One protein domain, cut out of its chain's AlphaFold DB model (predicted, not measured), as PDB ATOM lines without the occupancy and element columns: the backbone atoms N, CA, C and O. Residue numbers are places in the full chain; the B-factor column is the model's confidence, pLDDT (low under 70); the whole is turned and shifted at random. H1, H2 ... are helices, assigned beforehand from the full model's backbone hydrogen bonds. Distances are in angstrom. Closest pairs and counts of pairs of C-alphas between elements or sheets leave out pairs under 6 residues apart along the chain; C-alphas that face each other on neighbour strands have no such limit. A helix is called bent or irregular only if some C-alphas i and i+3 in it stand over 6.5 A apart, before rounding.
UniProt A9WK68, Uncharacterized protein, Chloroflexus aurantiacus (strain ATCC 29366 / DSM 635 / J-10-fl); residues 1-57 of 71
ATOM      1  N   MET A   1     107.245 192.664 193.442       54.38
ATOM      2  CA  MET A   1     106.280 191.713 192.836       54.38
ATOM      3  C   MET A   1     105.880 191.980 191.365       54.38
ATOM      4  O   MET A   1     105.092 191.214 190.836       54.38
ATOM      5  N   GLY A   2     106.421 192.975 190.638       59.53
ATOM      6  CA  GLY A   2     105.937 193.313 189.275       59.53
ATOM      7  C   GLY A   2     106.550 192.555 188.080       59.53
ATOM      8  O   GLY A   2     106.072 192.688 186.957       59.53
ATOM      9  N   LYS A   3     107.617 191.769 188.277       58.62
ATOM     10  CA  LYS A   3     108.374 191.150 187.164       58.62
ATOM     11  C   LYS A   3     107.678 189.910 186.580       58.62
ATOM     12  O   LYS A   3     107.822 189.602 185.398       58.62
ATOM     13  N   GLU A   4     106.884 189.223 187.396       58.53
ATOM     14  CA  GLU A   4     106.212 187.975 187.024       58.53
ATOM     15  C   GLU A   4     104.973 188.217 186.142       58.53
ATOM     16  O   GLU A   4     104.731 187.504 185.164       58.53
ATOM     17  N   THR A   5     104.236 189.298 186.409       60.66
ATOM     18  CA  THR A   5     103.061 189.705 185.623       60.66
ATOM     19  C   THR A   5     103.449 190.212 184.230       60.66
ATOM     20  O   THR A   5     102.754 189.927 183.248       60.66
ATOM     21  N   ALA A   6     104.603 190.878 184.103       61.06
ATOM     22  CA  ALA A   6     105.162 191.315 182.824       61.06
ATOM     23  C   ALA A   6     105.540 190.131 181.911       61.06
ATOM     24  O   ALA A   6     105.205 190.134 180.722       61.06
ATOM     25  N   ARG A   7     106.149 189.070 182.469       60.94
ATOM     26  CA  ARG A   7     106.475 187.837 181.725       60.94
ATOM     27  C   ARG A   7     105.226 187.139 181.183       60.94
ATOM     28  O   ARG A   7     105.218 186.709 180.029       60.94
ATOM     29  N   ARG A   8     104.144 187.075 181.970       60.44
ATOM     30  CA  ARG A   8     102.875 186.476 181.518       60.44
ATOM     31  C   ARG A   8     102.189 187.291 180.418       60.44
ATOM     32  O   ARG A   8     101.684 186.705 179.458       60.44
ATOM     33  N   LYS A   9     102.225 188.629 180.487       59.88
ATOM     34  CA  LYS A   9     101.719 189.489 179.398       59.88
ATOM     35  C   LYS A   9     102.509 189.310 178.098       59.88
ATOM     36  O   LYS A   9     101.894 189.223 177.035       59.88
ATOM     37  N   ALA A  10     103.836 189.209 178.171       61.47
ATOM     38  CA  ALA A  10     104.684 188.996 176.998       61.47
ATOM     39  C   ALA A  10     104.405 187.645 176.310       61.47
ATOM     40  O   ALA A  10     104.265 187.589 175.087       61.47
ATOM     41  N   ALA A  11     104.228 186.573 177.089       64.50
ATOM     42  CA  ALA A  11     103.866 185.255 176.563       64.50
ATOM     43  C   ALA A  11     102.491 185.252 175.862       64.50
ATOM     44  O   ALA A  11     102.342 184.677 174.784       64.50
ATOM     45  N   SER A  12     101.501 185.954 176.427       71.12
ATOM     46  CA  SER A  12     100.168 186.106 175.821       71.12
ATOM     47  C   SER A  12     100.213 186.894 174.505       71.12
ATOM     48  O   SER A  12      99.594 186.497 173.515       71.12
ATOM     49  N   ARG A  13     101.014 187.967 174.447       74.31
ATOM     50  CA  ARG A  13     101.196 188.770 173.227       74.31
ATOM     51  C   ARG A  13     101.857 187.955 172.108       74.31
ATOM     52  O   ARG A  13     101.401 188.020 170.971       74.31
ATOM     53  N   ARG A  14     102.851 187.119 172.436       76.44
ATOM     54  CA  ARG A  14     103.504 186.218 171.474       76.44
ATOM     55  C   ARG A  14     102.551 185.149 170.938       76.44
ATOM     56  O   ARG A  14     102.531 184.934 169.735       76.44
ATOM     57  N   LYS A  15     101.710 184.539 171.785       82.25
ATOM     58  CA  LYS A  15     100.675 183.591 171.324       82.25
ATOM     59  C   LYS A  15      99.702 184.228 170.329       82.25
ATOM     60  O   LYS A  15      99.414 183.625 169.303       82.25
ATOM     61  N   ARG A  16      99.226 185.447 170.609       80.44
ATOM     62  CA  ARG A  16      98.325 186.185 169.704       80.44
ATOM     63  C   ARG A  16      99.002 186.525 168.381       80.44
ATOM     64  O   ARG A  16      98.392 186.366 167.333       80.44
ATOM     65  N   PHE A  17     100.264 186.946 168.437       86.38
ATOM     66  CA  PHE A  17     101.039 187.261 167.241       86.38
ATOM     67  C   PHE A  17     101.290 186.024 166.375       86.38
ATOM     68  O   PHE A  17     101.118 186.090 165.167       86.38
ATOM     69  N   VAL A  18     101.626 184.883 166.987       88.88
ATOM     70  CA  VAL A  18     101.801 183.613 166.268       88.88
ATOM     71  C   VAL A  18     100.493 183.175 165.613       88.88
ATOM     72  O   VAL A  18     100.520 182.836 164.439       88.88
ATOM     73  N   LEU A  19      99.361 183.250 166.324       89.19
ATOM     74  CA  LEU A  19      98.047 182.885 165.779       89.19
ATOM     75  C   LEU A  19      97.639 183.788 164.602       89.19
ATOM     76  O   LEU A  19      97.118 183.310 163.596       89.19
ATOM     77  N   PHE A  20      97.907 185.091 164.722       89.75
ATOM     78  CA  PHE A  20      97.674 186.059 163.655       89.75
ATOM     79  C   PHE A  20      98.573 185.791 162.447       89.75
ATOM     80  O   PHE A  20      98.071 185.699 161.334       89.75
ATOM     81  N   ALA A  21      99.879 185.610 162.657       91.50
ATOM     82  CA  ALA A  21     100.833 185.347 161.584       91.50
ATOM     83  C   ALA A  21     100.531 184.025 160.864       91.50
ATOM     84  O   ALA A  21     100.561 183.982 159.639       91.50
ATOM     85  N   SER A  22     100.174 182.966 161.600       92.50
ATOM     86  CA  SER A  22      99.762 181.696 160.999       92.50
ATOM     87  C   SER A  22      98.454 181.832 160.226       92.50
ATOM     88  O   SER A  22      98.344 181.298 159.127       92.50
ATOM     89  N   GLY A  23      97.481 182.572 160.767       92.00
ATOM     90  CA  GLY A  23      96.210 182.830 160.094       92.00
ATOM     91  C   GLY A  23      96.386 183.659 158.823       92.00
ATOM     92  O   GLY A  23      95.817 183.318 157.793       92.00
ATOM     93  N   ALA A  24      97.225 184.694 158.871       93.94
ATOM     94  CA  ALA A  24      97.568 185.515 157.718       93.94
ATOM     95  C   ALA A  24      98.298 184.695 156.649       93.94
ATOM     96  O   ALA A  24      97.901 184.731 155.493       93.94
ATOM     97  N   ALA A  25      99.300 183.896 157.027       94.88
ATOM     98  CA  ALA A  25     100.026 183.046 156.086       94.88
ATOM     99  C   ALA A  25      99.107 182.012 155.412       94.88
ATOM    100  O   ALA A  25      99.139 181.867 154.191       94.88
ATOM    101  N   LEU A  26      98.248 181.340 156.188       95.00
ATOM    102  CA  LEU A  26      97.262 180.389 155.666       95.00
ATOM    103  C   LEU A  26      96.223 181.077 154.774       95.00
ATOM    104  O   LEU A  26      95.932 180.584 153.689       95.00
ATOM    105  N   GLY A  27      95.697 182.226 155.198       93.25
ATOM    106  CA  GLY A  27      94.737 183.011 154.426       93.25
ATOM    107  C   GLY A  27      95.323 183.527 153.114       93.25
ATOM    108  O   GLY A  27      94.678 183.418 152.076       93.25
ATOM    109  N   SER A  28      96.565 184.018 153.126       93.75
ATOM    110  CA  SER A  28      97.277 184.440 151.918       93.75
ATOM    111  C   SER A  28      97.548 183.266 150.978       93.75
ATOM    112  O   SER A  28      97.310 183.391 149.781       93.75
ATOM    113  N   ALA A  29      97.986 182.114 151.499       93.88
ATOM    114  CA  ALA A  29      98.203 180.919 150.687       93.88
ATOM    115  C   ALA A  29      96.897 180.438 150.031       93.88
ATOM    116  O   ALA A  29      96.855 180.225 148.821       93.88
ATOM    117  N   LEU A  30      95.811 180.341 150.804       94.00
ATOM    118  CA  LEU A  30      94.493 179.958 150.296       94.00
ATOM    119  C   LEU A  30      93.949 180.975 149.288       94.00
ATOM    120  O   LEU A  30      93.439 180.582 148.243       94.00
ATOM    121  N   GLY A  31      94.101 182.272 149.557       89.62
ATOM    122  CA  GLY A  31      93.692 183.338 148.645       89.62
ATOM    123  C   GLY A  31      94.431 183.286 147.308       89.62
ATOM    124  O   GLY A  31      93.813 183.487 146.265       89.62
ATOM    125  N   LEU A  32      95.724 182.949 147.316       89.06
ATOM    126  CA  LEU A  32      96.505 182.760 146.091       89.06
ATOM    127  C   LEU A  32      96.074 181.515 145.316       89.06
ATOM    128  O   LEU A  32      95.967 181.583 144.095       89.06
ATOM    129  N   ILE A  33      95.778 180.405 145.996       88.12
ATOM    130  CA  ILE A  33      95.274 179.186 145.349       88.12
ATOM    131  C   ILE A  33      93.918 179.464 144.694       88.12
ATOM    132  O   ILE A  33      93.743 179.205 143.506       88.12
ATOM    133  N   VAL A  34      92.977 180.055 145.434       86.56
ATOM    134  CA  VAL A  34      91.640 180.393 144.922       86.56
ATOM    135  C   VAL A  34      91.728 181.429 143.800       86.56
ATOM    136  O   VAL A  34      91.112 181.247 142.753       86.56
ATOM    137  N   GLY A  35      92.529 182.483 143.968       81.69
ATOM    138  CA  GLY A  35      92.747 183.502 142.941       81.69
ATOM    139  C   GLY A  35      93.406 182.943 141.678       81.69
ATOM    140  O   GLY A  35      93.039 183.330 140.568       81.69
ATOM    141  N   SER A  36      94.327 181.988 141.822       78.38
ATOM    142  CA  SER A  36      94.970 181.300 140.701       78.38
ATOM    143  C   SER A  36      93.996 180.382 139.959       78.38
ATOM    144  O   SER A  36      93.922 180.454 138.735       78.38
ATOM    145  N   VAL A  37      93.178 179.600 140.672       82.06
ATOM    146  CA  VAL A  37      92.135 178.753 140.064       82.06
ATOM    147  C   VAL A  37      91.067 179.597 139.367       82.06
ATOM    148  O   VAL A  37      90.641 179.260 138.266       82.06
ATOM    149  N   LEU A  38      90.671 180.730 139.956       78.56
ATOM    150  CA  LEU A  38      89.739 181.669 139.333       78.56
ATOM    151  C   LEU A  38      90.337 182.292 138.063       78.56
ATOM    152  O   LEU A  38      89.655 182.396 137.047       78.56
ATOM    153  N   THR A  39      91.625 182.642 138.092       71.62
ATOM    154  CA  THR A  39      92.361 183.119 136.907       71.62
ATOM    155  C   THR A  39      92.422 182.045 135.822       71.62
ATOM    156  O   THR A  39      92.267 182.351 134.642       71.62
ATOM    157  N   PHE A  40      92.600 180.782 136.212       69.94
ATOM    158  CA  PHE A  40      92.615 179.644 135.299       69.94
ATOM    159  C   PHE A  40      91.247 179.412 134.640       69.94
ATOM    160  O   PHE A  40      91.180 179.174 133.438       69.94
ATOM    161  N   TRP A  41      90.154 179.552 135.397       72.12
ATOM    162  CA  TRP A  41      88.784 179.396 134.888       72.12
ATOM    163  C   TRP A  41      88.329 180.527 133.960       72.12
ATOM    164  O   TRP A  41      87.506 180.302 133.076       72.12
ATOM    165  N   ILE A  42      88.844 181.742 134.150       68.69
ATOM    166  CA  ILE A  42      88.375 182.935 133.432       68.69
ATOM    167  C   ILE A  42      89.204 183.243 132.160       68.69
ATOM    168  O   ILE A  42      88.865 184.144 131.393       68.69
ATOM    169  N   GLY A  43      90.267 182.468 131.904       64.50
ATOM    170  CA  GLY A  43      91.064 182.508 130.672       64.50
ATOM    171  C   GLY A  43      92.017 183.709 130.533       64.50
ATOM    172  O   GLY A  43      92.120 184.570 131.411       64.50
ATOM    173  N   GLU A  44      92.725 183.781 129.390       63.09
ATOM    174  CA  GLU A  44      93.781 184.776 129.079       63.09
ATOM    175  C   GLU A  44      93.397 186.243 129.359       63.09
ATOM    176  O   GLU A  44      94.271 187.083 129.602       63.09
ATOM    177  N   GLY A  45      92.099 186.566 129.326       64.06
ATOM    178  CA  GLY A  45      91.579 187.913 129.543       64.06
ATOM    179  C   GLY A  45      91.894 188.477 130.932       64.06
ATOM    180  O   GLY A  45      92.348 189.620 131.035       64.06
ATOM    181  N   ALA A  46      91.733 187.691 132.003       68.44
ATOM    182  CA  ALA A  46      92.033 188.185 133.351       68.44
ATOM    183  C   ALA A  46      93.516 188.124 133.695       68.44
ATOM    184  O   ALA A  46      93.991 188.997 134.416       68.44
ATOM    185  N   ALA A  47      94.273 187.170 133.145       70.62
ATOM    186  CA  ALA A  47      95.723 187.134 133.322       70.62
ATOM    187  C   ALA A  47      96.368 188.440 132.823       70.62
ATOM    188  O   ALA A  47      97.160 189.058 133.537       70.62
ATOM    189  N   ARG A  48      95.945 188.937 131.648       67.69
ATOM    190  CA  ARG A  48      96.396 190.239 131.126       67.69
ATOM    191  C   ARG A  48      95.908 191.418 131.971       67.69
ATOM    192  O   ARG A  48      96.641 192.399 132.107       67.69
ATOM    193  N   ALA A  49      94.702 191.351 132.536       70.44
ATOM    194  CA  ALA A  49      94.163 192.402 133.404       70.44
ATOM    195  C   ALA A  49      94.915 192.489 134.742       70.44
ATOM    196  O   ALA A  49      95.280 193.586 135.164       70.44
ATOM    197  N   ILE A  50      95.227 191.344 135.360       74.75
ATOM    198  CA  ILE A  50      96.029 191.250 136.585       74.75
ATOM    199  C   ILE A  50      97.461 191.703 136.309       74.75
ATOM    200  O   ILE A  50      97.980 192.508 137.068       74.75
ATOM    201  N   GLN A  51      98.086 191.288 135.202       74.19
ATOM    202  CA  GLN A  51      99.413 191.786 134.816       74.19
ATOM    203  C   GLN A  51      99.420 193.305 134.590       74.19
ATOM    204  O   GLN A  51     100.351 193.980 135.021       74.19
ATOM    205  N   ARG A  52      98.379 193.874 133.964       73.69
ATOM    206  CA  ARG A  52      98.234 195.336 133.821       73.69
ATOM    207  C   ARG A  52      98.033 196.037 135.159       73.69
ATOM    208  O   ARG A  52      98.620 197.094 135.370       73.69
ATOM    209  N   GLY A  53      97.220 195.471 136.046       74.56
ATOM    210  CA  GLY A  53      96.974 196.007 137.385       74.56
ATOM    211  C   GLY A  53      98.217 195.936 138.269       74.56
ATOM    212  O   GLY A  53      98.591 196.925 138.888       74.56
ATOM    213  N   LEU A  54      98.921 194.805 138.245       77.00
ATOM    214  CA  LEU A  54     100.158 194.591 138.985       77.00
ATOM    215  C   LEU A  54     101.288 195.470 138.446       77.00
ATOM    216  O   LEU A  54     102.029 196.042 139.231       77.00
ATOM    217  N   ARG A  55     101.377 195.671 137.127       72.06
ATOM    218  CA  ARG A  55     102.325 196.621 136.531       72.06
ATOM    219  C   ARG A  55     101.992 198.079 136.859       72.06
ATOM    220  O   ARG A  55     102.900 198.891 136.900       72.06
ATOM    221  N   ARG A  56     100.727 198.427 137.114       67.38
ATOM    222  CA  ARG A  56     100.358 199.756 137.638       67.38
ATOM    223  C   ARG A  56     100.698 199.924 139.118       67.38
ATOM    224  O   ARG A  56     101.012 201.031 139.526       67.38
ATOM    225  N   LEU A  57     100.621 198.853 139.905       71.88
ATOM    226  CA  LEU A  57     100.891 198.890 141.345       71.88
ATOM    227  C   LEU A  57     102.375 198.691 141.692       71.88
ATOM    228  O   LEU A  57     102.816 199.175 142.724       71.88
TER     229      LEU A  57
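What this domain is: This is residues 1 to 57 of the 71 residues of an uncharacterized protein of Chloroflexus aurantiacus (strain ATCC 29366 / DSM 635 / J-10-fl) (UniProt A9WK68). One very long helix, H1, makes the longest axis of the domain, and at its last residues the chain turns sharply into a much shorter helix, H2, which folds back at a slant, so that the two make a lopsided V, one arm long and the other short. The two helices come near each other only close to this turn; most of H1 and the second half of H2, residues 51 to 57, stick out free. The printed part has 57 residues with two named helices, H1 then H2, and no named strand; the class is all helix. The whole is extended, with a radius of gyration of the C-alphas of 20.3 A, and spans 65 by 23 by 7 A.

How they stand to each other: H1, residues 3 to 42, and H2, residues 44 to 57, are close but not clearly touching, with 2 pairs of C-alphas within 8 A. Their closest C-alphas are those of Thr 39 and Ala 46, 6.2 A apart. The helices run opposite ways at a steep tilt of 42 degrees. Their centres are 26.8 A apart. The link between them is tight, the one residue Gly 43. Residues 1 to 35, of which 3 to 35 belong to H1, stand free. In H1 and H2 every O i to N i+4 pair is within hydrogen-bond range.

Where its parts are: H1 has 40 residues and measures 57.9 A from C-alpha 3 at (108.374, 191.150, 187.164) to C-alpha 42 at (88.375, 182.935, 133.432). H2 has 14 residues and measures 20.0 A, ending at C-alpha 57 at (100.891, 198.890, 141.345). Neither helix is bent.

The domain as a whole: The two C-alphas farthest apart are those of Met 1 and Glu 44, at 65.3 A. The printed part has no cut and begins at the chain's first residue. The mean pLDDT of the printed part is 76.2; it is under 70 at residues 1 to 11, 40, 42 to 46, 48 and 56.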